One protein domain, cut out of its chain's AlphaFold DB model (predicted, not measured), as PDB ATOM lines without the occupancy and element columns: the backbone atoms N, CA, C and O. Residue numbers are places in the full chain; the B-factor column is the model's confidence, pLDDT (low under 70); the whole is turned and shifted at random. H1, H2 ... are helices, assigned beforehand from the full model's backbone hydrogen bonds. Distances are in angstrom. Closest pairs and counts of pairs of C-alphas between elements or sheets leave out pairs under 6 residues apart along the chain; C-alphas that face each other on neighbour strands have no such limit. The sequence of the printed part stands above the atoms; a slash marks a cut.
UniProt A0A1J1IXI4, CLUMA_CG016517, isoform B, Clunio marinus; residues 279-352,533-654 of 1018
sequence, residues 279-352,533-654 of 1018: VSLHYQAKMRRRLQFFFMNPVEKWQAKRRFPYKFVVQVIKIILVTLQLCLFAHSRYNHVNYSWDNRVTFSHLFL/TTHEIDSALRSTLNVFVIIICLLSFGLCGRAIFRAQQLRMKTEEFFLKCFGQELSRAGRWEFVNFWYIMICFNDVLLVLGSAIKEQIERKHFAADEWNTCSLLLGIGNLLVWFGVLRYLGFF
ATOM      1  N   VAL A 279     125.236 159.922  38.699       50.66
ATOM      2  CA  VAL A 279     123.873 160.447  38.531       50.66
ATOM      3  C   VAL A 279     123.369 160.303  37.086       50.66
ATOM      4  O   VAL A 279     122.227 159.891  36.878       50.66
ATOM      5  N   SER A 280     124.200 160.577  36.069       58.44
ATOM      6  CA  SER A 280     123.770 160.469  34.666       58.44
ATOM      7  C   SER A 280     123.642 159.011  34.223       58.44
ATOM      8  O   SER A 280     122.683 158.676  33.528       58.44
ATOM      9  N   LEU A 281     124.523 158.123  34.700       66.44
ATOM     10  CA  LEU A 281     124.419 156.680  34.462       66.44
ATOM     11  C   LEU A 281     123.114 156.106  35.050       66.44
ATOM     12  O   LEU A 281     122.405 155.350  34.382       66.44
ATOM     13  N   HIS A 282     122.754 156.507  36.274       71.12
ATOM     14  CA  HIS A 282     121.498 156.098  36.908       71.12
ATOM     15  C   HIS A 282     120.270 156.628  36.145       71.12
ATOM     16  O   HIS A 282     119.320 155.882  35.899       71.12
ATOM     17  N   TYR A 283     120.300 157.892  35.710       75.38
ATOM     18  CA  TYR A 283     119.232 158.504  34.914       75.38
ATOM     19  C   TYR A 283     119.031 157.796  33.559       75.38
ATOM     20  O   TYR A 283     117.899 157.466  33.194       75.38
ATOM     21  N   GLN A 284     120.123 157.459  32.858       79.81
ATOM     22  CA  GLN A 284     120.078 156.651  31.633       79.81
ATOM     23  C   GLN A 284     119.484 155.257  31.890       79.81
ATOM     24  O   GLN A 284     118.603 154.822  31.146       79.81
ATOM     25  N   ALA A 285     119.898 154.571  32.962       77.81
ATOM     26  CA  ALA A 285     119.371 153.253  33.319       77.81
ATOM     27  C   ALA A 285     117.864 153.284  33.642       77.81
ATOM     28  O   ALA A 285     117.115 152.428  33.160       77.81
ATOM     29  N   LYS A 286     117.397 154.293  34.392       80.50
ATOM     30  CA  LYS A 286     115.969 154.513  34.696       80.50
ATOM     31  C   LYS A 286     115.155 154.719  33.414       80.50
ATOM     32  O   LYS A 286     114.115 154.085  33.231       80.50
ATOM     33  N   MET A 287     115.654 155.527  32.475       84.25
ATOM     34  CA  MET A 287     114.962 155.753  31.203       84.25
ATOM     35  C   MET A 287     114.967 154.515  30.290       84.25
ATOM     36  O   MET A 287     113.924 154.158  29.736       84.25
ATOM     37  N   ARG A 288     116.094 153.791  30.200       85.44
ATOM     38  CA  ARG A 288     116.199 152.522  29.455       85.44
ATOM     39  C   ARG A 288     115.190 151.486  29.962       85.44
ATOM     40  O   ARG A 288     114.467 150.912  29.151       85.44
ATOM     41  N   ARG A 289     115.052 151.314  31.284       80.88
ATOM     42  CA  ARG A 289     114.047 150.418  31.900       80.88
ATOM     43  C   ARG A 289     112.609 150.839  31.591       80.88
ATOM     44  O   ARG A 289     111.787 149.987  31.246       80.88
ATOM     45  N   ARG A 290     112.295 152.140  31.676       84.00
ATOM     46  CA  ARG A 290     110.962 152.686  31.340       84.00
ATOM     47  C   ARG A 290     110.600 152.422  29.866       84.00
ATOM     48  O   ARG A 290     109.456 152.060  29.587       84.00
ATOM     49  N   LEU A 291     111.566 152.506  28.946       87.62
ATOM     50  CA  LEU A 291     111.388 152.175  27.524       87.62
ATOM     51  C   LEU A 291     111.295 150.662  27.256       87.62
ATOM     52  O   LEU A 291     110.372 150.235  26.565       87.62
ATOM     53  N   GLN A 292     112.169 149.839  27.846       86.62
ATOM     54  CA  GLN A 292     112.081 148.371  27.780       86.62
ATOM     55  C   GLN A 292     110.690 147.889  28.216       86.62
ATOM     56  O   GLN A 292     109.999 147.203  27.459       86.62
ATOM     57  N   PHE A 293     110.211 148.344  29.381       84.62
ATOM     58  CA  PHE A 293     108.869 148.014  29.861       84.62
ATOM     59  C   PHE A 293     107.750 148.553  28.952       84.62
ATOM     60  O   PHE A 293     106.671 147.964  28.911       84.62
ATOM     61  N   PHE A 294     107.954 149.636  28.193       87.38
ATOM     62  CA  PHE A 294     106.964 150.094  27.215       87.38
ATOM     63  C   PHE A 294     106.878 149.172  25.990       87.38
ATOM     64  O   PHE A 294     105.763 148.866  25.557       87.38
ATOM     65  N   PHE A 295     108.005 148.678  25.469       86.31
ATOM     66  CA  PHE A 295     108.043 147.878  24.237       86.31
ATOM     67  C   PHE A 295     107.853 146.360  24.422       86.31
ATOM     68  O   PHE A 295     107.479 145.707  23.452       86.31
ATOM     69  N   MET A 296     108.007 145.813  25.636       83.25
ATOM     70  CA  MET A 296     107.688 144.406  25.967       83.25
ATOM     71  C   MET A 296     106.273 143.969  25.531       83.25
ATOM     72  O   MET A 296     105.325 144.766  25.528       83.25
ATOM     73  N   ASN A 297     106.073 142.682  25.253       82.31
ATOM     74  CA  ASN A 297     104.749 142.120  24.974       82.31
ATOM     75  C   ASN A 297     103.837 142.122  26.221       82.31
ATOM     76  O   ASN A 297     104.315 142.163  27.356       82.31
ATOM     77  N   PRO A 298     102.497 142.063  26.071       81.25
ATOM     78  CA  PRO A 298     101.574 142.015  27.211       81.25
ATOM     79  C   PRO A 298     101.772 140.809  28.141       81.25
ATOM     80  O   PRO A 298     101.536 140.942  29.341       81.25
ATOM     81  N   VAL A 299     102.236 139.671  27.612       78.56
ATOM     82  CA  VAL A 299     102.562 138.467  28.399       78.56
ATOM     83  C   VAL A 299     103.824 138.690  29.243       78.56
ATOM     84  O   VAL A 299     103.780 138.505  30.455       78.56
ATOM     85  N   GLU A 300     104.900 139.205  28.641       79.69
ATOM     86  CA  GLU A 300     106.136 139.604  29.340       79.69
ATOM     87  C   GLU A 300     105.850 140.651  30.432       79.69
ATOM     88  O   GLU A 300     106.306 140.527  31.565       79.69
ATOM     89  N   LYS A 301     105.014 141.655  30.132       83.31
ATOM     90  CA  LYS A 301     104.558 142.672  31.099       83.31
ATOM     91  C   LYS A 301     103.785 142.067  32.273       83.31
ATOM     92  O   LYS A 301     103.920 142.550  33.402       83.31
ATOM     93  N   TRP A 302     102.975 141.038  32.021       82.38
ATOM     94  CA  TRP A 302     102.265 140.306  33.069       82.38
ATOM     95  C   TRP A 302     103.235 139.487  33.926       82.38
ATOM     96  O   TRP A 302     103.163 139.585  35.149       82.38
ATOM     97  N   GLN A 303     104.190 138.777  33.322       80.06
ATOM     98  CA  GLN A 303     105.239 138.046  34.042       80.06
ATOM     99  C   GLN A 303     106.095 138.990  34.912       80.06
ATOM    100  O   GLN A 303     106.243 138.752  36.110       80.06
ATOM    101  N   ALA A 304     106.564 140.108  34.345       76.44
ATOM    102  CA  ALA A 304     107.445 141.080  35.001       76.44
ATOM    103  C   ALA A 304     106.810 141.796  36.209       76.44
ATOM    104  O   ALA A 304     107.472 141.998  37.225       76.44
ATOM    105  N   LYS A 305     105.532 142.205  36.119       74.62
ATOM    106  CA  LYS A 305     104.853 142.948  37.206       74.62
ATOM    107  C   LYS A 305     103.833 142.129  38.007       74.62
ATOM    108  O   LYS A 305     103.316 142.645  38.994       74.62
ATOM    109  N   ARG A 306     103.495 140.902  37.591       75.12
ATOM    110  CA  ARG A 306     102.426 140.033  38.148       75.12
ATOM    111  C   ARG A 306     101.045 140.709  38.316       75.12
ATOM    112  O   ARG A 306     100.192 140.213  39.046       75.12
ATOM    113  N   ARG A 307     100.785 141.826  37.620       78.94
ATOM    114  CA  ARG A 307      99.502 142.564  37.651       78.94
ATOM    115  C   ARG A 307      98.575 142.061  36.539       78.94
ATOM    116  O   ARG A 307      98.960 142.096  35.374       78.94
ATOM    117  N   PHE A 308      97.365 141.621  36.895       79.88
ATOM    118  CA  PHE A 308      96.395 140.996  35.980       79.88
ATOM    119  C   PHE A 308      96.135 141.832  34.702       79.88
ATOM    120  O   PHE A 308      95.882 143.039  34.811       79.88
ATOM    121  N   PRO A 309      96.167 141.237  33.490       86.44
ATOM    122  CA  PRO A 309      96.145 141.969  32.220       86.44
ATOM    123  C   PRO A 309      94.721 142.373  31.788       86.44
ATOM    124  O   PRO A 309      94.267 142.039  30.695       86.44
ATOM    125  N   TYR A 310      94.019 143.143  32.626       85.06
ATOM    126  CA  TYR A 310      92.617 143.549  32.431       85.06
ATOM    127  C   TYR A 310      92.308 144.102  31.025       85.06
ATOM    128  O   TYR A 310      91.251 143.811  30.474       85.06
ATOM    129  N   LYS A 311      93.241 144.839  30.398       89.69
ATOM    130  CA  LYS A 311      93.064 145.363  29.030       89.69
ATOM    131  C   LYS A 311      92.898 144.271  27.975       89.69
ATOM    132  O   LYS A 311      92.165 144.485  27.024       89.69
ATOM    133  N   PHE A 312      93.586 143.139  28.116       88.81
ATOM    134  CA  PHE A 312      93.457 142.015  27.188       88.81
ATOM    135  C   PHE A 312      92.096 141.335  27.367       88.81
ATOM    136  O   PHE A 312      91.369 141.147  26.396       88.81
ATOM    137  N   VAL A 313      91.704 141.085  28.619       90.31
ATOM    138  CA  VAL A 313      90.415 140.467  28.967       90.31
ATOM    139  C   VAL A 313      89.229 141.304  28.474       90.31
ATOM    140  O   VAL A 313      88.311 140.752  27.879       90.31
ATOM    141  N   VAL A 314      89.276 142.635  28.617       93.06
ATOM    142  CA  VAL A 314      88.250 143.549  28.070       93.06
ATOM    143  C   VAL A 314      88.114 143.423  26.547       93.06
ATOM    144  O   VAL A 314      86.996 143.422  26.045       93.06
ATOM    145  N   GLN A 315      89.217 143.267  25.805       93.50
ATOM    146  CA  GLN A 315      89.160 143.094  24.345       93.50
ATOM    147  C   GLN A 315      88.607 141.718  23.947       93.50
ATOM    148  O   GLN A 315      87.801 141.643  23.027       93.50
ATOM    149  N   VAL A 316      88.979 140.645  24.657       92.50
ATOM    150  CA  VAL A 316      88.428 139.293  24.429       92.50
ATOM    151  C   VAL A 316      86.919 139.262  24.699       92.50
ATOM    152  O   VAL A 316      86.163 138.752  23.877       92.50
ATOM    153  N   ILE A 317      86.465 139.879  25.796       94.50
ATOM    154  CA  ILE A 317      85.033 140.019  26.104       94.50
ATOM    155  C   ILE A 317      84.327 140.875  25.039       94.50
ATOM    156  O   ILE A 317      83.250 140.491  24.589       94.50
ATOM    157  N   LYS A 318      84.934 141.982  24.577       95.75
ATOM    158  CA  LYS A 318      84.372 142.802  23.488       95.75
ATOM    159  C   LYS A 318      84.157 141.983  22.212       95.75
ATOM    160  O   LYS A 318      83.070 142.054  21.656       95.75
ATOM    161  N   ILE A 319      85.146 141.195  21.772       95.56
ATOM    162  CA  ILE A 319      85.031 140.349  20.567       95.56
ATOM    163  C   ILE A 319      83.799 139.434  20.661       95.56
ATOM    164  O   ILE A 319      82.998 139.391  19.728       95.56
ATOM    165  N   ILE A 320      83.619 138.748  21.794       95.31
ATOM    166  CA  ILE A 320      82.502 137.817  22.020       95.31
ATOM    167  C   ILE A 320      81.147 138.545  22.075       95.31
ATOM    168  O   ILE A 320      80.195 138.110  21.432       95.31
ATOM    169  N   LEU A 321      81.037 139.659  22.808       95.62
ATOM    170  CA  LEU A 321      79.767 140.388  22.936       95.62
ATOM    171  C   LEU A 321      79.343 141.069  21.625       95.62
ATOM    172  O   LEU A 321      78.174 140.995  21.255       95.62
ATOM    173  N   VAL A 322      80.286 141.684  20.901       96.69
ATOM    174  CA  VAL A 322      80.027 142.349  19.611       96.69
ATOM    175  C   VAL A 322      79.621 141.334  18.543       96.69
ATOM    176  O   VAL A 322      78.674 141.578  17.800       96.69
ATOM    177  N   THR A 323      80.275 140.168  18.484       95.56
ATOM    178  CA  THR A 323      79.864 139.113  17.540       95.56
ATOM    179  C   THR A 323      78.501 138.531  17.873       95.56
ATOM    180  O   THR A 323      77.692 138.366  16.964       95.56
ATOM    181  N   LEU A 324      78.199 138.275  19.150       94.31
ATOM    182  CA  LEU A 324      76.874 137.811  19.559       94.31
ATOM    183  C   LEU A 324      75.781 138.827  19.180       94.31
ATOM    184  O   LEU A 324      74.761 138.446  18.606       94.31
ATOM    185  N   GLN A 325      76.019 140.116  19.438       94.88
ATOM    186  CA  GLN A 325      75.108 141.201  19.066       94.88
ATOM    187  C   GLN A 325      74.905 141.277  17.544       94.88
ATOM    188  O   GLN A 325      73.762 141.390  17.093       94.88
ATOM    189  N   LEU A 326      75.983 141.179  16.755       94.81
ATOM    190  CA  LEU A 326      75.909 141.213  15.293       94.81
ATOM    191  C   LEU A 326      75.173 139.994  14.728       94.81
ATOM    192  O   LEU A 326      74.346 140.167  13.844       94.81
ATOM    193  N   CYS A 327      75.419 138.780  15.231       92.50
ATOM    194  CA  CYS A 327      74.730 137.575  14.761       92.50
ATOM    195  C   CYS A 327      73.212 137.647  15.003       92.50
ATOM    196  O   CYS A 327      72.430 137.316  14.112       92.50
ATOM    197  N   LEU A 328      72.790 138.131  16.178       89.75
ATOM    198  CA  LEU A 328      71.372 138.342  16.493       89.75
ATOM    199  C   LEU A 328      70.750 139.449  15.622       89.75
ATOM    200  O   LEU A 328      69.645 139.281  15.107       89.75
ATOM    201  N   PHE A 329      71.474 140.553  15.403       90.88
ATOM    202  CA  PHE A 329      71.030 141.635  14.517       90.88
ATOM    203  C   PHE A 329      70.901 141.179  13.058       90.88
ATOM    204  O   PHE A 329      69.886 141.446  12.421       90.88
ATOM    205  N   ALA A 330      71.896 140.456  12.541       91.88
ATOM    206  CA  ALA A 330      71.931 139.970  11.166       91.88
ATOM    207  C   ALA A 330      70.765 139.020  10.866       91.88
ATOM    208  O   ALA A 330      70.144 139.150   9.814       91.88
ATOM    209  N   HIS A 331      70.399 138.134  11.800       88.00
ATOM    210  CA  HIS A 331      69.203 137.300  11.649       88.00
ATOM    211  C   HIS A 331      67.915 138.146  11.600       88.00
ATOM    212  O   HIS A 331      67.070 137.934  10.732       88.00
ATOM    213  N   SER A 332      67.791 139.161  12.464       83.06
ATOM    214  CA  SER A 332      66.644 140.079  12.444       83.06
ATOM    215  C   SER A 332      66.557 140.893  11.144       83.06
ATOM    216  O   SER A 332      65.472 141.029  10.579       83.06
ATOM    217  N   ARG A 333      67.689 141.410  10.638       87.12
ATOM    218  CA  ARG A 333      67.747 142.160   9.373       87.12
ATOM    219  C   ARG A 333      67.467 141.255   8.174       87.12
ATOM    220  O   ARG A 333      66.726 141.676   7.295       87.12
ATOM    221  N   TYR A 334      67.982 140.024   8.160       88.94
ATOM    222  CA  TYR A 334      67.673 139.033   7.126       88.94
ATOM    223  C   TYR A 334      66.165 138.768   7.041       88.94
ATOM    224  O   TYR A 334      65.591 138.906   5.966       88.94
ATOM    225  N   ASN A 335      65.501 138.494   8.170       83.56
ATOM    226  CA  ASN A 335      64.057 138.238   8.192       83.56
ATOM    227  C   ASN A 335      63.240 139.443   7.672       83.56
ATOM    228  O   ASN A 335      62.262 139.252   6.950       83.56
ATOM    229  N   HIS A 336      63.657 140.679   7.983       82.75
ATOM    230  CA  HIS A 336      63.035 141.904   7.459       82.75
ATOM    231  C   HIS A 336      63.275 142.091   5.951       82.75
ATOM    232  O   HIS A 336      62.344 142.440   5.224       82.75
ATOM    233  N   VAL A 337      64.504 141.892   5.463       88.38
ATOM    234  CA  VAL A 337      64.826 142.022   4.029       88.38
ATOM    235  C   VAL A 337      64.082 140.960   3.226       88.38
ATOM    236  O   VAL A 337      63.434 141.300   2.242       88.38
ATOM    237  N   ASN A 338      64.097 139.705   3.683       89.62
ATOM    238  CA  ASN A 338      63.402 138.608   3.019       89.62
ATOM    239  C   ASN A 338      61.891 138.868   2.961       89.62
ATOM    240  O   ASN A 338      61.304 138.697   1.907       89.62
ATOM    241  N   TYR A 339      61.264 139.346   4.044       88.25
ATOM    242  CA  TYR A 339      59.838 139.694   4.016       88.25
ATOM    243  C   TYR A 339      59.537 140.855   3.053       88.25
ATOM    244  O   TYR A 339      58.566 140.785   2.305       88.25
ATOM    245  N   SER A 340      60.371 141.899   3.014       89.62
ATOM    246  CA  SER A 340      60.204 142.999   2.052       89.62
ATOM    247  C   SER A 340      60.354 142.537   0.599       89.62
ATOM    248  O   SER A 340      59.622 143.007  -0.268       89.62
ATOM    249  N   TRP A 341      61.288 141.620   0.333       91.81
ATOM    250  CA  TRP A 341      61.533 141.062  -0.996       91.81
ATOM    251  C   TRP A 341      60.412 140.111  -1.438       91.81
ATOM    252  O   TRP A 341      59.859 140.299  -2.519       91.81
ATOM    253  N   ASP A 342      60.014 139.165  -0.575       91.94
ATOM    254  CA  ASP A 342      58.896 138.229  -0.796       91.94
ATOM    255  C   ASP A 342      57.614 138.994  -1.199       91.94
ATOM    256  O   ASP A 342      56.913 138.615  -2.141       91.94
ATOM    257  N   ASN A 343      57.319 140.105  -0.508       93.38
ATOM    258  CA  ASN A 343      56.179 140.968  -0.827       93.38
ATOM    259  C   ASN A 343      56.370 141.745  -2.139       93.38
ATOM    260  O   ASN A 343      55.447 141.740  -2.946       93.38
ATOM    261  N   ARG A 344      57.541 142.349  -2.410       93.88
ATOM    262  CA  ARG A 344      57.785 143.060  -3.686       93.88
ATOM    263  C   ARG A 344      57.592 142.141  -4.896       93.88
ATOM    264  O   ARG A 344      56.914 142.536  -5.837       93.88
ATOM    265  N   VAL A 345      58.112 140.912  -4.847       93.44
ATOM    266  CA  VAL A 345      57.902 139.909  -5.910       93.44
ATOM    267  C   VAL A 345      56.417 139.555  -6.041       93.44
ATOM    268  O   VAL A 345      55.891 139.507  -7.151       93.44
ATOM    269  N   THR A 346      55.709 139.385  -4.919       93.81
ATOM    270  CA  THR A 346      54.258 139.131  -4.925       93.81
ATOM    271  C   THR A 346      53.477 140.295  -5.554       93.81
ATOM    272  O   THR A 346      52.561 140.056  -6.334       93.81
ATOM    273  N   PHE A 347      53.855 141.548  -5.284       95.12
ATOM    274  CA  PHE A 347      53.232 142.729  -5.888       95.12
ATOM    275  C   PHE A 347      53.517 142.844  -7.392       95.12
ATOM    276  O   PHE A 347      52.600 143.172  -8.141       95.12
ATOM    277  N   SER A 348      54.721 142.492  -7.863       94.62
ATOM    278  CA  SER A 348      55.000 142.405  -9.305       94.62
ATOM    279  C   SER A 348      54.042 141.440 -10.016       94.62
ATOM    280  O   SER A 348      53.441 141.810 -11.021       94.62
ATOM    281  N   HIS A 349      53.815 140.244  -9.457       93.62
ATOM    282  CA  HIS A 349      52.857 139.259  -9.992       93.62
ATOM    283  C   HIS A 349      51.377 139.671  -9.872       93.62
ATOM    284  O   HIS A 349      50.537 139.110 -10.574       93.62
ATOM    285  N   LEU A 350      51.033 140.602  -8.976       93.81
ATOM    286  CA  LEU A 350      49.652 141.062  -8.766       93.81
ATOM    287  C   LEU A 350      49.273 142.285  -9.609       93.81
ATOM    288  O   LEU A 350      48.098 142.427  -9.947       93.81
ATOM    289  N   PHE A 351      50.230 143.164  -9.924       95.19
ATOM    290  CA  PHE A 351      49.940 144.474 -10.522       95.19
ATOM    291  C   PHE A 351      50.627 144.737 -11.870       95.19
ATOM    292  O   PHE A 351      50.236 145.680 -12.552       95.19
ATOM    293  N   LEU A 352      51.610 143.931 -12.295       95.44
ATOM    294  CA  LEU A 352      52.295 144.125 -13.581       95.44
ATOM    295  C   LEU A 352      51.820 143.111 -14.633       95.44
ATOM    296  O   LEU A 352      52.093 141.911 -14.537       95.44
ATOM    297  N   THR A 533      54.308 135.332  28.183       52.47
ATOM    298  CA  THR A 533      55.103 136.492  28.646       52.47
ATOM    299  C   THR A 533      56.625 136.366  28.462       52.47
ATOM    300  O   THR A 533      57.386 137.249  28.849       52.47
ATOM    301  N   THR A 534      57.101 135.307  27.806       55.53
ATOM    302  CA  THR A 534      58.497 135.122  27.392       55.53
ATOM    303  C   THR A 534      59.011 136.186  26.413       55.53
ATOM    304  O   THR A 534      60.224 136.361  26.326       55.53
ATOM    305  N   HIS A 535      58.133 136.913  25.708       57.84
ATOM    306  CA  HIS A 535      58.545 137.958  24.760       57.84
ATOM    307  C   HIS A 535      59.330 139.100  25.422       57.84
ATOM    308  O   HIS A 535      60.379 139.513  24.927       57.84
ATOM    309  N   GLU A 536      58.843 139.588  26.568       66.81
ATOM    310  CA  GLU A 536      59.474 140.693  27.302       66.81
ATOM    311  C   GLU A 536      60.889 140.324  27.755       66.81
ATOM    312  O   GLU A 536      61.781 141.167  27.756       66.81
ATOM    313  N   ILE A 537      61.112 139.044  28.073       73.25
ATOM    314  CA  ILE A 537      62.405 138.516  28.511       73.25
ATOM    315  C   ILE A 537      63.416 138.524  27.355       73.25
ATOM    316  O   ILE A 537      64.533 138.994  27.546       73.25
ATOM    317  N   ASP A 538      63.045 138.065  26.155       72.00
ATOM    318  CA  ASP A 538      63.934 138.113  24.980       72.00
ATOM    319  C   ASP A 538      64.230 139.565  24.559       72.00
ATOM    320  O   ASP A 538      65.391 139.947  24.401       72.00
ATOM    321  N   SER A 539      63.207 140.426  24.499       74.62
ATOM    322  CA  SER A 539      63.392 141.857  24.220       74.62
ATOM    323  C   SER A 539      64.314 142.535  25.247       74.62
ATOM    324  O   SER A 539      65.226 143.278  24.873       74.62
ATOM    325  N   ALA A 540      64.127 142.256  26.541       80.69
ATOM    326  CA  ALA A 540      64.981 142.779  27.604       80.69
ATOM    327  C   ALA A 540      66.415 142.232  27.523       80.69
ATOM    328  O   ALA A 540      67.360 142.986  27.754       80.69
ATOM    329  N   LEU A 541      66.609 140.959  27.159       84.38
ATOM    330  CA  LEU A 541      67.934 140.360  26.964       84.38
ATOM    331  C   LEU A 541      68.682 140.986  25.775       84.38
ATOM    332  O   LEU A 541      69.877 141.262  25.897       84.38
ATOM    333  N   ARG A 542      67.999 141.273  24.659       85.31
ATOM    334  CA  ARG A 542      68.586 141.943  23.480       85.31
ATOM    335  C   ARG A 542      69.014 143.384  23.779       85.31
ATOM    336  O   ARG A 542      70.166 143.732  23.517       85.31
ATOM    337  N   SER A 543      68.148 144.174  24.418       89.69
ATOM    338  CA  SER A 543      68.481 145.531  24.890       89.69
ATOM    339  C   SER A 543      69.625 145.509  25.918       89.69
ATOM    340  O   SER A 543      70.611 146.238  25.797       89.69
ATOM    341  N   THR A 544      69.582 144.577  26.878       90.94
ATOM    342  CA  THR A 544      70.661 144.368  27.858       90.94
ATOM    343  C   THR A 544      71.999 144.041  27.182       90.94
ATOM    344  O   THR A 544      73.038 144.562  27.593       90.94
ATOM    345  N   LEU A 545      71.998 143.233  26.116       92.69
ATOM    346  CA  LEU A 545      73.196 142.948  25.324       92.69
ATOM    347  C   LEU A 545      73.728 144.203  24.610       92.69
ATOM    348  O   LEU A 545      74.936 144.439  24.660       92.69
ATOM    349  N   ASN A 546      72.867 145.033  24.008       93.31
ATOM    350  CA  ASN A 546      73.284 146.304  23.388       93.31
ATOM    351  C   ASN A 546      73.955 147.229  24.411       93.31
ATOM    352  O   ASN A 546      75.038 147.760  24.163       93.31
ATOM    353  N   VAL A 547      73.343 147.377  25.589       94.44
ATOM    354  CA  VAL A 547      73.877 148.191  26.688       94.44
ATOM    355  C   VAL A 547      75.224 147.642  27.176       94.44
ATOM    356  O   VAL A 547      76.166 148.417  27.355       94.44
ATOM    357  N   PHE A 548      75.381 146.320  27.313       95.62
ATOM    358  CA  PHE A 548      76.680 145.720  27.641       95.62
ATOM    359  C   PHE A 548      77.738 145.929  26.546       95.62
ATOM    360  O   PHE A 548      78.900 146.174  26.885       95.62
ATOM    361  N   VAL A 549      77.370 145.896  25.257       96.88
ATOM    362  CA  VAL A 549      78.297 146.222  24.158       96.88
ATOM    363  C   VAL A 549      78.736 147.688  24.222       96.88
ATOM    364  O   VAL A 549      79.934 147.964  24.135       96.88
ATOM    365  N   ILE A 550      77.818 148.627  24.456       96.94
ATOM    366  CA  ILE A 550      78.165 150.048  24.614       96.94
ATOM    367  C   ILE A 550      79.122 150.235  25.802       96.94
ATOM    368  O   ILE A 550      80.160 150.884  25.662       96.94
ATOM    369  N   ILE A 551      78.847 149.606  26.950       96.56
ATOM    370  CA  ILE A 551      79.701 149.691  28.145       96.56
ATOM    371  C   ILE A 551      81.101 149.101  27.894       96.56
ATOM    372  O   ILE A 551      82.096 149.734  28.258       96.56
ATOM    373  N   ILE A 552      81.221 147.922  27.263       96.50
ATOM    374  CA  ILE A 552      82.536 147.305  27.012       96.50
ATOM    375  C   ILE A 552      83.337 148.072  25.946       96.50
ATOM    376  O   ILE A 552      84.558 148.177  26.076       96.50
ATOM    377  N   CYS A 553      82.677 148.674  24.947       96.88
ATOM    378  CA  CYS A 553      83.323 149.527  23.943       96.88
ATOM    379  C   CYS A 553      83.783 150.866  24.539       96.88
ATOM    380  O   CYS A 553      84.919 151.273  24.309       96.88
ATOM    381  N   LEU A 554      82.986 151.517  25.395       96.81
ATOM    382  CA  LEU A 554      83.413 152.728  26.113       96.81
ATOM    383  C   LEU A 554      84.580 152.447  27.078       96.81
ATOM    384  O   LEU A 554      85.533 153.230  27.155       96.81
ATOM    385  N   LEU A 555      84.561 151.302  27.771       95.88
ATOM    386  CA  LEU A 555      85.677 150.852  28.608       95.88
ATOM    387  C   LEU A 555      86.933 150.561  27.767       95.88
ATOM    388  O   LEU A 555      88.034 150.970  28.140       95.88
ATOM    389  N   SER A 556      86.776 149.886  26.624       96.31
ATOM    390  CA  SER A 556      87.839 149.647  25.641       96.31
ATOM    391  C   SER A 556      88.462 150.967  25.176       96.31
ATOM    392  O   SER A 556      89.666 151.170  25.366       96.31
ATOM    393  N   PHE A 557      87.638 151.898  24.690       96.69
ATOM    394  CA  PHE A 557      88.042 153.210  24.196       96.69
ATOM    395  C   PHE A 557      88.824 153.995  25.253       96.69
ATOM    396  O   PHE A 557      89.954 154.416  25.004       96.69
ATOM    397  N   GLY A 558      88.299 154.115  26.478       95.56
ATOM    398  CA  GLY A 558      88.986 154.812  27.570       95.56
ATOM    399  C   GLY A 558      90.327 154.167  27.951       95.56
ATOM    400  O   GLY A 558      91.327 154.857  28.183       95.56
ATOM    401  N   LEU A 559      90.401 152.831  27.965       93.31
ATOM    402  CA  LEU A 559      91.634 152.104  28.270       93.31
ATOM    403  C   LEU A 559      92.666 152.156  27.132       93.31
ATOM    404  O   LEU A 559      93.871 152.123  27.420       93.31
ATOM    405  N   CYS A 560      92.239 152.252  25.875       93.12
ATOM    406  CA  CYS A 560      93.106 152.384  24.706       93.12
ATOM    407  C   CYS A 560      93.552 153.835  24.472       93.12
ATOM    408  O   CYS A 560      94.753 154.064  24.330       93.12
ATOM    409  N   GLY A 561      92.666 154.822  24.609       93.75
ATOM    410  CA  GLY A 561      93.010 156.247  24.632       93.75
ATOM    411  C   GLY A 561      94.036 156.576  25.724       93.75
ATOM    412  O   GLY A 561      95.082 157.157  25.441       93.75
ATOM    413  N   ARG A 562      93.849 156.065  26.953       93.19
ATOM    414  CA  ARG A 562      94.851 156.170  28.041       93.19
ATOM    415  C   ARG A 562      96.175 155.453  27.727       93.19
ATOM    416  O   ARG A 562      97.190 155.771  28.346       93.19
ATOM    417  N   ALA A 563      96.197 154.479  26.811       91.38
ATOM    418  CA  ALA A 563      97.439 153.861  26.336       91.38
ATOM    419  C   ALA A 563      98.158 154.754  25.311       91.38
ATOM    420  O   ALA A 563      99.357 154.972  25.456       91.38
ATOM    421  N   ILE A 564      97.425 155.308  24.338       93.56
ATOM    422  CA  ILE A 564      97.951 156.240  23.327       93.56
ATOM    423  C   ILE A 564      98.489 157.508  24.003       93.56
ATOM    424  O   ILE A 564      99.629 157.893  23.762       93.56
ATOM    425  N   PHE A 565      97.726 158.109  24.919       93.88
ATOM    426  CA  PHE A 565      98.147 159.299  25.663       93.88
ATOM    427  C   PHE A 565      99.444 159.058  26.449       93.88
ATOM    428  O   PHE A 565     100.391 159.833  26.338       93.88
ATOM    429  N   ARG A 566      99.547 157.930  27.171       91.25
ATOM    430  CA  ARG A 566     100.783 157.546  27.876       91.25
ATOM    431  C   ARG A 566     101.955 157.264  26.932       91.25
ATOM    432  O   ARG A 566     103.088 157.548  27.307       91.25
ATOM    433  N   ALA A 567     101.707 156.736  25.732       91.88
ATOM    434  CA  ALA A 567     102.744 156.558  24.717       91.88
ATOM    435  C   ALA A 567     103.290 157.909  24.227       91.88
ATOM    436  O   ALA A 567     104.503 158.069  24.144       91.88
ATOM    437  N   GLN A 568     102.425 158.901  23.987       92.88
ATOM    438  CA  GLN A 568     102.861 160.249  23.597       92.88
ATOM    439  C   GLN A 568     103.563 160.987  24.748       92.88
ATOM    440  O   GLN A 568     104.604 161.596  24.521       92.88
ATOM    441  N   GLN A 569     103.085 160.872  25.994       92.25
ATOM    442  CA  GLN A 569     103.806 161.401  27.164       92.25
ATOM    443  C   GLN A 569     105.213 160.795  27.298       92.25
ATOM    444  O   GLN A 569     106.168 161.514  27.584       92.25
ATOM    445  N   LEU A 570     105.354 159.482  27.070       91.19
ATOM    446  CA  LEU A 570     106.658 158.821  27.076       91.19
ATOM    447  C   LEU A 570     107.527 159.268  25.894       91.19
ATOM    448  O   LEU A 570     108.716 159.494  26.095       91.19
ATOM    449  N   ARG A 571     106.950 159.462  24.699       92.81
ATOM    450  CA  ARG A 571     107.654 160.012  23.530       92.81
ATOM    451  C   ARG A 571     108.242 161.389  23.842       92.81
ATOM    452  O   ARG A 571     109.444 161.550  23.691       92.81
ATOM    453  N   MET A 572     107.446 162.320  24.378       90.06
ATOM    454  CA  MET A 572     107.919 163.663  24.757       90.06
ATOM    455  C   MET A 572     109.053 163.602  25.796       90.06
ATOM    456  O   MET A 572     110.107 164.194  25.578       90.06
ATOM    457  N   LYS A 573     108.891 162.814  26.877       90.25
ATOM    458  CA  LYS A 573     109.965 162.593  27.872       90.25
ATOM    459  C   LYS A 573     111.206 161.903  27.262       90.25
ATOM    460  O   LYS A 573     112.300 162.052  27.795       90.25
ATOM    461  N   THR A 574     111.068 161.168  26.152       89.94
ATOM    462  CA  THR A 574     112.188 160.550  25.411       89.94
ATOM    463  C   THR A 574     112.888 161.546  24.492       89.94
ATOM    464  O   THR A 574     114.111 161.591  24.479       89.94
ATOM    465  N   GLU A 575     112.140 162.369  23.756       89.06
ATOM    466  CA  GLU A 575     112.684 163.429  22.897       89.06
ATOM    467  C   GLU A 575     113.497 164.439  23.731       89.06
ATOM    468  O   GLU A 575     114.627 164.765  23.371       89.06
ATOM    469  N   GLU A 576     112.986 164.834  24.902       88.56
ATOM    470  CA  GLU A 576     113.697 165.681  25.869       88.56
ATOM    471  C   GLU A 576     114.961 165.007  26.442       88.56
ATOM    472  O   GLU A 576     116.015 165.637  26.544       88.56
ATOM    473  N   PHE A 577     114.878 163.718  26.791       88.00
ATOM    474  CA  PHE A 577     116.004 162.932  27.304       88.00
ATOM    475  C   PHE A 577     117.137 162.793  26.275       88.00
ATOM    476  O   PHE A 577     118.299 163.011  26.616       88.00
ATOM    477  N   PHE A 578     116.818 162.472  25.016       88.00
ATOM    478  CA  PHE A 578     117.822 162.335  23.955       88.00
ATOM    479  C   PHE A 578     118.533 163.668  23.678       88.00
ATOM    480  O   PHE A 578     119.764 163.699  23.607       88.00
ATOM    481  N   LEU A 579     117.787 164.778  23.647       87.44
ATOM    482  CA  LEU A 579     118.365 166.111  23.482       87.44
ATOM    483  C   LEU A 579     119.303 166.479  24.650       87.44
ATOM    484  O   LEU A 579     120.399 166.981  24.416       87.44
ATOM    485  N   LYS A 580     118.912 166.183  25.900       84.44
ATOM    486  CA  LYS A 580     119.710 166.482  27.105       84.44
ATOM    487  C   LYS A 580     120.937 165.584  27.290       84.44
ATOM    488  O   LYS A 580     121.951 166.064  27.787       84.44
ATOM    489  N   CYS A 581     120.857 164.297  26.947       83.88
ATOM    490  CA  CYS A 581     121.931 163.330  27.208       83.88
ATOM    491  C   CYS A 581     122.860 163.071  26.015       83.88
ATOM    492  O   CYS A 581     124.008 162.695  26.240       83.88
ATOM    493  N   PHE A 582     122.390 163.257  24.778       83.75
ATOM    494  CA  PHE A 582     123.159 162.964  23.561       83.75
ATOM    495  C   PHE A 582     123.295 164.162  22.608       83.75
ATOM    496  O   PHE A 582     124.001 164.058  21.609       83.75
ATOM    497  N   GLY A 583     122.633 165.295  22.882       80.25
ATOM    498  CA  GLY A 583     122.674 166.482  22.017       80.25
ATOM    499  C   GLY A 583     122.001 166.292  20.651       80.25
ATOM    500  O   GLY A 583     122.188 167.113  19.758       80.25
ATOM    501  N   GLN A 584     121.235 165.212  20.477       83.75
ATOM    502  CA  GLN A 584     120.595 164.826  19.221       83.75
ATOM    503  C   GLN A 584     119.089 164.656  19.424       83.75
ATOM    504  O   GLN A 584     118.641 164.109  20.432       83.75
ATOM    505  N   GLU A 585     118.293 165.094  18.450       86.69
ATOM    506  CA  GLU A 585     116.866 164.777  18.423       86.69
ATOM    507  C   GLU A 585     116.627 163.313  18.031       86.69
ATOM    508  O   GLU A 585     117.313 162.759  17.174       86.69
ATOM    509  N   LEU A 586     115.579 162.700  18.590       86.94
ATOM    510  CA  LEU A 586     115.154 161.355  18.198       86.94
ATOM    511  C   LEU A 586     114.789 161.314  16.701       86.94
ATOM    512  O   LEU A 586     114.027 162.160  16.217       86.94
ATOM    513  N   SER A 587     115.282 160.320  15.959       87.00
ATOM    514  CA  SER A 587     114.996 160.187  14.526       87.00
ATOM    515  C   SER A 587     113.502 159.987  14.237       87.00
ATOM    516  O   SER A 587     112.731 159.508  15.075       87.00
ATOM    517  N   ARG A 588     113.065 160.330  13.013       86.06
ATOM    518  CA  ARG A 588     111.658 160.167  12.596       86.06
ATOM    519  C   ARG A 588     111.172 158.722  12.773       86.06
ATOM    520  O   ARG A 588     110.047 158.525  13.223       86.06
ATOM    521  N   ALA A 589     112.020 157.728  12.494       83.69
ATOM    522  CA  ALA A 589     111.708 156.315  12.717       83.69
ATOM    523  C   ALA A 589     111.436 156.015  14.204       83.69
ATOM    524  O   ALA A 589     110.384 155.464  14.532       83.69
ATOM    525  N   GLY A 590     112.319 156.465  15.105       84.94
ATOM    526  CA  GLY A 590     112.141 156.311  16.552       84.94
ATOM    527  C   GLY A 590     110.871 156.984  17.087       84.94
ATOM    528  O   GLY A 590     110.190 156.413  17.936       84.94
ATOM    529  N   ARG A 591     110.483 158.153  16.555       89.25
ATOM    530  CA  ARG A 591     109.221 158.827  16.933       89.25
ATOM    531  C   ARG A 591     107.983 158.020  16.529       89.25
ATOM    532  O   ARG A 591     107.044 157.922  17.319       89.25
ATOM    533  N   TRP A 592     107.986 157.418  15.336       88.31
ATOM    534  CA  TRP A 592     106.872 156.592  14.854       88.31
ATOM    535  C   TRP A 592     106.739 155.250  15.593       88.31
ATOM    536  O   TRP A 592     105.625 154.739  15.680       88.31
ATOM    537  N   GLU A 593     107.798 154.698  16.203       87.25
ATOM    538  CA  GLU A 593     107.688 153.470  17.018       87.25
ATOM    539  C   GLU A 593     106.757 153.613  18.240       87.25
ATOM    540  O   GLU A 593     106.151 152.629  18.670       87.25
ATOM    541  N   PHE A 594     106.573 154.824  18.776       91.00
ATOM    542  CA  PHE A 594     105.604 155.079  19.853       91.00
ATOM    543  C   PHE A 594     104.139 155.071  19.367       91.00
ATOM    544  O   PHE A 594     103.218 154.944  20.181       91.00
ATOM    545  N   VAL A 595     103.895 155.179  18.055       89.56
ATOM    546  CA  VAL A 595     102.553 155.216  17.454       89.56
ATOM    547  C   VAL A 595     102.075 153.796  17.148       89.56
ATOM    548  O   VAL A 595     102.295 153.234  16.077       89.56
ATOM    549  N   ASN A 596     101.382 153.188  18.110       89.75
ATOM    550  CA  ASN A 596     100.822 151.850  17.940       89.75
ATOM    551  C   ASN A 596      99.463 151.900  17.213       89.75
ATOM    552  O   ASN A 596      98.413 152.054  17.844       89.75
ATOM    553  N   PHE A 597      99.493 151.736  15.887       89.75
ATOM    554  CA  PHE A 597      98.315 151.752  15.008       89.75
ATOM    555  C   PHE A 597      97.189 150.798  15.437       89.75
ATOM    556  O   PHE A 597      96.020 151.153  15.298       89.75
ATOM    557  N   TRP A 598      97.494 149.649  16.056       91.81
ATOM    558  CA  TRP A 598      96.461 148.743  16.574       91.81
ATOM    559  C   TRP A 598      95.591 149.393  17.656       91.81
ATOM    560  O   TRP A 598      94.410 149.080  17.748       91.81
ATOM    561  N   TYR A 599      96.137 150.292  18.486       92.69
ATOM    562  CA  TYR A 599      95.312 151.033  19.450       92.69
ATOM    563  C   TYR A 599      94.471 152.125  18.784       92.69
ATOM    564  O   TYR A 599      93.359 152.361  19.244       92.69
ATOM    565  N   ILE A 600      94.963 152.758  17.713       93.94
ATOM    566  CA  ILE A 600      94.204 153.766  16.953       93.94
ATOM    567  C   ILE A 600      92.997 153.102  16.281       93.94
ATOM    568  O   ILE A 600      91.869 153.549  16.461       93.94
ATOM    569  N   MET A 601      93.222 151.975  15.602       94.25
ATOM    570  CA  MET A 601      92.170 151.184  14.962       94.25
ATOM    571  C   MET A 601      91.148 150.629  15.973       94.25
ATOM    572  O   MET A 601      89.956 150.615  15.681       94.25
ATOM    573  N   ILE A 602      91.579 150.233  17.180       95.12
ATOM    574  CA  ILE A 602      90.655 149.870  18.271       95.12
ATOM    575  C   ILE A 602      89.803 151.073  18.699       95.12
ATOM    576  O   ILE A 602      88.591 150.936  18.799       95.12
ATOM    577  N   CYS A 603      90.395 152.258  18.889       95.62
ATOM    578  CA  CYS A 603      89.617 153.447  19.260       95.62
ATOM    579  C   CYS A 603      88.609 153.840  18.165       95.62
ATOM    580  O   CYS A 603      87.515 154.289  18.486       95.62
ATOM    581  N   PHE A 604      88.947 153.639  16.887       96.12
ATOM    582  CA  PHE A 604      88.019 153.846  15.773       96.12
ATOM    583  C   PHE A 604      86.894 152.795  15.749       96.12
ATOM    584  O   PHE A 604      85.729 153.162  15.616       96.12
ATOM    585  N   ASN A 605      87.202 151.504  15.956       96.06
ATOM    586  CA  ASN A 605      86.166 150.464  15.983       96.06
ATOM    587  C   ASN A 605      85.231 150.574  17.199       96.06
ATOM    588  O   ASN A 605      84.034 150.358  17.044       96.06
ATOM    589  N   ASP A 606      85.726 151.018  18.358       97.12
ATOM    590  CA  ASP A 606      84.883 151.329  19.519       97.12
ATOM    591  C   ASP A 606      83.874 152.454  19.221       97.12
ATOM    592  O   ASP A 606      82.727 152.364  19.649       97.12
ATOM    593  N   VAL A 607      84.258 153.488  18.457       96.88
ATOM    594  CA  VAL A 607      83.343 154.580  18.064       96.88
ATOM    595  C   VAL A 607      82.247 154.077  17.121       96.88
ATOM    596  O   VAL A 607      81.072 154.329  17.378       96.88
ATOM    597  N   LEU A 608      82.605 153.322  16.072       97.06
ATOM    598  CA  LEU A 608      81.622 152.746  15.141       97.06
ATOM    599  C   LEU A 608      80.627 151.822  15.861       97.06
ATOM    600  O   LEU A 608      79.426 151.886  15.605       97.06
ATOM    601  N   LEU A 609      81.114 150.998  16.793       97.19
ATOM    602  CA  LEU A 609      80.292 150.043  17.537       97.19
ATOM    603  C   LEU A 609      79.380 150.707  18.572       97.19
ATOM    604  O   LEU A 609      78.253 150.249  18.746       97.19
ATOM    605  N   VAL A 610      79.815 151.789  19.228       97.50
ATOM    606  CA  VAL A 610      78.947 152.571  20.127       97.50
ATOM    607  C   VAL A 610      77.835 153.266  19.340       97.50
ATOM    608  O   VAL A 610      76.678 153.177  19.744       97.50
ATOM    609  N   LEU A 611      78.152 153.891  18.198       95.44
ATOM    610  CA  LEU A 611      77.151 154.544  17.342       95.44
ATOM    611  C   LEU A 611      76.157 153.532  16.752       95.44
ATOM    612  O   LEU A 611      74.950 153.705  16.896       95.44
ATOM    613  N   GLY A 612      76.650 152.435  16.168       94.88
ATOM    614  CA  GLY A 612      75.800 151.368  15.633       94.88
ATOM    615  C   GLY A 612      74.931 150.698  16.702       94.88
ATOM    616  O   GLY A 612      73.764 150.413  16.454       94.88
ATOM    617  N   SER A 613      75.450 150.503  17.921       95.19
ATOM    618  CA  SER A 613      74.664 149.940  19.031       95.19
ATOM    619  C   SER A 613      73.596 150.900  19.555       95.19
ATOM    620  O   SER A 613      72.543 150.439  19.983       95.19
ATOM    621  N   ALA A 614      73.847 152.214  19.525       92.56
ATOM    622  CA  ALA A 614      72.857 153.218  19.909       92.56
ATOM    623  C   ALA A 614      71.683 153.257  18.915       92.56
ATOM    624  O   ALA A 614      70.533 153.207  19.344       92.56
ATOM    625  N   ILE A 615      71.972 153.231  17.608       91.25
ATOM    626  CA  ILE A 615      70.943 153.153  16.558       91.25
ATOM    627  C   ILE A 615      70.189 151.815  16.639       91.25
ATOM    628  O   ILE A 615      68.962 151.797  16.617       91.25
ATOM    629  N   LYS A 616      70.884 150.684  16.853       90.81
ATOM    630  CA  LYS A 616      70.225 149.380  17.077       90.81
ATOM    631  C   LYS A 616      69.244 149.421  18.254       90.81
ATOM    632  O   LYS A 616      68.147 148.880  18.151       90.81
ATOM    633  N   GLU A 617      69.623 150.063  19.356       89.50
ATOM    634  CA  GLU A 617      68.758 150.222  20.529       89.50
ATOM    635  C   GLU A 617      67.540 151.122  20.237       89.50
ATOM    636  O   GLU A 617      66.457 150.862  20.758       89.50
ATOM    637  N   GLN A 618      67.671 152.143  19.380       85.38
ATOM    638  CA  GLN A 618      66.551 152.988  18.931       85.38
ATOM    639  C   GLN A 618      65.567 152.214  18.031       85.38
ATOM    640  O   GLN A 618      64.351 152.304  18.230       85.38
ATOM    641  N   ILE A 619      66.087 151.381  17.122       83.31
ATOM    642  CA  ILE A 619      65.309 150.469  16.267       83.31
ATOM    643  C   ILE A 619      64.559 149.423  17.115       83.31
ATOM    644  O   ILE A 619      63.359 149.211  16.923       83.31
ATOM    645  N   GLU A 620      65.223 148.789  18.090       79.88
ATOM    646  CA  GLU A 620      64.585 147.812  18.990       79.88
ATOM    647  C   GLU A 620      63.527 148.463  19.905       79.88
ATOM    648  O   GLU A 620      62.521 147.829  20.223       79.88
ATOM    649  N   ARG A 621      63.670 149.757  20.232       78.69
ATOM    650  CA  ARG A 621      62.662 150.576  20.942       78.69
ATOM    651  C   ARG A 621      61.551 151.154  20.050       78.69
ATOM    652  O   ARG A 621      60.761 151.965  20.533       78.69
ATOM    653  N   LYS A 622      61.474 150.745  18.777       70.69
ATOM    654  CA  LYS A 622      60.451 151.164  17.795       70.69
ATOM    655  C   LYS A 622      60.310 152.692  17.643       70.69
ATOM    656  O   LYS A 622      59.199 153.185  17.488       70.69
ATOM    657  N   HIS A 623      61.407 153.451  17.733       62.03
ATOM    658  CA  HIS A 623      61.340 154.922  17.760       62.03
ATOM    659  C   HIS A 623      61.473 155.624  16.394       62.03
ATOM    660  O   HIS A 623      61.131 156.801  16.315       62.03
ATOM    661  N   PHE A 624      61.955 154.945  15.343       55.16
ATOM    662  CA  PHE A 624      62.294 155.567  14.050       55.16
ATOM    663  C   PHE A 624      62.077 154.648  12.825       55.16
ATOM    664  O   PHE A 624      61.673 153.491  12.959       55.16
ATOM    665  N   ALA A 625      62.288 155.223  11.633       54.81
ATOM    666  CA  ALA A 625      61.885 154.715  10.317       54.81
ATOM    667  C   ALA A 625      62.972 153.894   9.572       54.81
ATOM    668  O   ALA A 625      64.001 153.520  10.136       54.81
ATOM    669  N   ALA A 626      62.714 153.561   8.301       57.97
ATOM    670  CA  ALA A 626      63.383 152.481   7.566       57.97
ATOM    671  C   ALA A 626      64.899 152.663   7.318       57.97
ATOM    672  O   ALA A 626      65.643 151.682   7.418       57.97
ATOM    673  N   ASP A 627      65.373 153.879   7.031       60.53
ATOM    674  CA  ASP A 627      66.771 154.131   6.625       60.53
ATOM    675  C   ASP A 627      67.812 153.708   7.669       60.53
ATOM    676  O   ASP A 627      68.903 153.230   7.330       60.53
ATOM    677  N   GLU A 628      67.469 153.822   8.956       78.94
ATOM    678  CA  GLU A 628      68.388 153.551  10.064       78.94
ATOM    679  C   GLU A 628      68.923 152.113  10.053       78.94
ATOM    680  O   GLU A 628      70.058 151.871  10.475       78.94
ATOM    681  N   TRP A 629      68.163 151.152   9.510       83.94
ATOM    682  CA  TRP A 629      68.604 149.762   9.378       83.94
ATOM    683  C   TRP A 629      69.858 149.619   8.511       83.94
ATOM    684  O   TRP A 629      70.722 148.792   8.824       83.94
ATOM    685  N   ASN A 630      69.985 150.407   7.439       89.00
ATOM    686  CA  ASN A 630      71.128 150.342   6.527       89.00
ATOM    687  C   ASN A 630      72.375 150.954   7.181       89.00
ATOM    688  O   ASN A 630      73.427 150.311   7.234       89.00
ATOM    689  N   THR A 631      72.240 152.141   7.779       90.44
ATOM    690  CA  THR A 631      73.318 152.810   8.525       90.44
ATOM    691  C   THR A 631      73.790 151.973   9.719       90.44
ATOM    692  O   THR A 631      74.992 151.778   9.902       90.44
ATOM    693  N   CYS A 632      72.862 151.399  10.492       92.19
ATOM    694  CA  CYS A 632      73.158 150.491  11.600       92.19
ATOM    695  C   CYS A 632      73.932 149.246  11.132       92.19
ATOM    696  O   CYS A 632      74.948 148.884  11.733       92.19
ATOM    697  N   SER A 633      73.499 148.624  10.027       93.69
ATOM    698  CA  SER A 633      74.168 147.454   9.437       93.69
ATOM    699  C   SER A 633      75.609 147.758   9.024       93.69
ATOM    700  O   SER A 633      76.513 146.977   9.328       93.69
ATOM    701  N   LEU A 634      75.843 148.910   8.391       94.38
ATOM    702  CA  LEU A 634      77.173 149.339   7.958       94.38
ATOM    703  C   LEU A 634      78.098 149.638   9.151       94.38
ATOM    704  O   LEU A 634      79.236 149.164   9.180       94.38
ATOM    705  N   LEU A 635      77.611 150.363  10.164       95.50
ATOM    706  CA  LEU A 635      78.390 150.710  11.361       95.50
ATOM    707  C   LEU A 635      78.779 149.473  12.186       95.50
ATOM    708  O   LEU A 635      79.952 149.314  12.537       95.50
ATOM    709  N   LEU A 636      77.826 148.575  12.464       95.75
ATOM    710  CA  LEU A 636      78.093 147.341  13.210       95.75
ATOM    711  C   LEU A 636      78.943 146.351  12.400       95.75
ATOM    712  O   LEU A 636      79.850 145.729  12.956       95.75
ATOM    713  N   GLY A 637      78.706 146.236  11.088       96.00
ATOM    714  CA  GLY A 637      79.467 145.366  10.190       96.00
ATOM    715  C   GLY A 637      80.942 145.762  10.087       96.00
ATOM    716  O   GLY A 637      81.821 144.948  10.381       96.00
ATOM    717  N   ILE A 638      81.229 147.026   9.750       96.31
ATOM    718  CA  ILE A 638      82.607 147.543   9.656       96.31
ATOM    719  C   ILE A 638      83.273 147.562  11.042       96.31
ATOM    720  O   ILE A 638      84.438 147.179  11.173       96.31
ATOM    721  N   GLY A 639      82.535 147.935  12.093       96.44
ATOM    722  CA  GLY A 639      83.016 147.879  13.474       96.44
ATOM    723  C   GLY A 639      83.483 146.476  13.876       96.44
ATOM    724  O   GLY A 639      84.597 146.313  14.378       96.44
ATOM    725  N   ASN A 640      82.681 145.445  13.591       95.44
ATOM    726  CA  ASN A 640      83.030 144.051  13.867       95.44
ATOM    727  C   ASN A 640      84.183 143.535  12.984       95.44
ATOM    728  O   ASN A 640      85.076 142.858  13.495       95.44
ATOM    729  N   LEU A 641      84.226 143.891  11.693       96.12
ATOM    730  CA  LEU A 641      85.341 143.550  10.799       96.12
ATOM    731  C   LEU A 641      86.680 144.059  11.358       96.12
ATOM    732  O   LEU A 641      87.658 143.314  11.437       96.12
ATOM    733  N   LEU A 642      86.712 145.309  11.832       95.38
ATOM    734  CA  LEU A 642      87.889 145.898  12.471       95.38
ATOM    735  C   LEU A 642      88.190 145.302  13.856       95.38
ATOM    736  O   LEU A 642      89.343 145.319  14.289       95.38
ATOM    737  N   VAL A 643      87.198 144.766  14.572       95.44
ATOM    738  CA  VAL A 643      87.427 143.998  15.811       95.44
ATOM    739  C   VAL A 643      88.124 142.668  15.507       95.44
ATOM    740  O   VAL A 643      89.116 142.354  16.167       95.44
ATOM    741  N   TRP A 644      87.694 141.940  14.472       94.81
ATOM    742  CA  TRP A 644      88.345 140.699  14.031       94.81
ATOM    743  C   TRP A 644      89.739 140.924  13.451       94.81
ATOM    744  O   TRP A 644      90.674 140.221  13.834       94.81
ATOM    745  N   PHE A 645      89.936 141.955  12.626       92.25
ATOM    746  CA  PHE A 645      91.277 142.354  12.184       92.25
ATOM    747  C   PHE A 645      92.184 142.698  13.384       92.25
ATOM    748  O   PHE A 645      93.372 142.376  13.399       92.25
ATOM    749  N   GLY A 646      91.612 143.255  14.456       90.69
ATOM    750  CA  GLY A 646      92.295 143.496  15.730       90.69
ATOM    751  C   GLY A 646      92.825 142.246  16.440       90.69
ATOM    752  O   GLY A 646      93.723 142.378  17.273       90.69
ATOM    753  N   VAL A 647      92.345 141.043  16.100       90.00
ATOM    754  CA  VAL A 647      92.855 139.769  16.642       90.00
ATOM    755  C   VAL A 647      94.244 139.433  16.087       90.00
ATOM    756  O   VAL A 647      95.064 138.867  16.814       90.00
ATOM    757  N   LEU A 648      94.572 139.861  14.859       86.88
ATOM    758  CA  LEU A 648      95.889 139.644  14.235       86.88
ATOM    759  C   LEU A 648      97.037 140.197  15.097       86.88
ATOM    760  O   LEU A 648      98.106 139.594  15.193       86.88
ATOM    761  N   ARG A 649      96.781 141.293  15.822       87.00
ATOM    762  CA  ARG A 649      97.680 141.856  16.840       87.00
ATOM    763  C   ARG A 649      98.154 140.819  17.867       87.00
ATOM    764  O   ARG A 649      99.299 140.879  18.306       87.00
ATOM    765  N   TYR A 650      97.263 139.927  18.300       83.69
ATOM    766  CA  TYR A 650      97.543 138.918  19.323       83.69
ATOM    767  C   TYR A 650      98.239 137.686  18.733       83.69
ATOM    768  O   TYR A 650      99.069 137.084  19.409       83.69
ATOM    769  N   LEU A 651      97.993 137.372  17.455       81.81
ATOM    770  CA  LEU A 651      98.786 136.382  16.716       81.81
ATOM    771  C   LEU A 651     100.252 136.825  16.578       81.81
ATOM    772  O   LEU A 651     101.155 136.000  16.672       81.81
ATOM    773  N   GLY A 652     100.502 138.136  16.473       74.38
ATOM    774  CA  GLY A 652     101.846 138.730  16.477       74.38
ATOM    775  C   GLY A 652     102.685 138.498  17.748       74.38
ATOM    776  O   GLY A 652     103.866 138.831  17.749       74.38
ATOM    777  N   PHE A 653     102.135 137.914  18.823       78.62
ATOM    778  CA  PHE A 653     102.940 137.459  19.970       78.62
ATOM    779  C   PHE A 653     103.727 136.174  19.669       78.62
ATOM    780  O   PHE A 653     104.738 135.901  20.316       78.62
ATOM    781  N   PHE A 654     103.282 135.383  18.692       81.25
ATOM    782  CA  PHE A 654     103.967 134.174  18.258       81.25
ATOM    783  C   PHE A 654     104.986 134.522  17.168       81.25
ATOM    784  O   PHE A 654     104.637 135.088  16.130       81.25
TER     785      PHE A 654
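What this domain is: This is residues 279 to 352 and 533 to 654 of the 1018 residues of the protein "CLUMA_CG016517, isoform B" of Clunio marinus (UniProt A0A1J1IXI4). Two long helices, H4 and H3, cross as an X with unequal arms, and the helical hairpin of H6 and H7 packs in the angle between them, H6 on H4 and H7 on H3. H1 runs near the last part of H4, and residues 337 to 352, most of them in H3, stick out at the opposite end. The printed part has 196 residues with eight named helices, H1 to H8 in order, and no named strand: all helix. It is loose, with a radius of gyration of the C-alphas of 23.6 A and spans of 88 by 39 by 32 A.

How they stand to each other: Begin at H4, residues 534 to 582; it touches H6, residues 597 to 620, with its residues 543 to 564 alone, closest at C-alphas Cys 553 and Asp 606, 5.0 A, at a shallow tilt of 23 degrees, opposite ways. H7, residues 628 to 645, forms a hairpin with H6, closest at C-alphas Asn 605 and Gly 639, 4.8 A. H3, residues 310 to 351, touches H4 at a steep tilt of 49 degrees with its residues 311 to 325 alone, C-alphas Lys 318 and Ile 552 being closest at 6.0 A. H3 also touches H7, closest at C-alphas Ile 319 and Val 643, 6.5 A. H1, residues 279 to 295, is near H4. H2, residues 298 to 305, is close to H1 but not clearly touching, at 7.0 A between C-alphas Phe 293 and Lys 301. H5, residues 588 to 593, stands likewise to H4, and H8, residues 648 to 651, to H6. Every O i to N i+4 pair is within hydrogen-bond range in H1 to H7; H8 is too short for one.

Where its parts are: Find C-alpha 534 at (58.497, 135.122, 27.392); from there H4 runs 70.5 A to C-alpha 582 at (123.159, 162.964, 23.561). H3 measures 60.6 A, H6 34.2 A, H7 25.6 A and H1 24.8 A.

The domain as a whole: The C-alphas of Val 279 and Phe 351 are the farthest apart, 90.2 A. Residues 353 to 532 are not printed, and C-alphas 352 and 533 are 43.0 A apart across the cut. Of the links printed whole, none is long. Look for pLDDT under 70 at residues 279 to 281, 533 to 536 and 623 to 627.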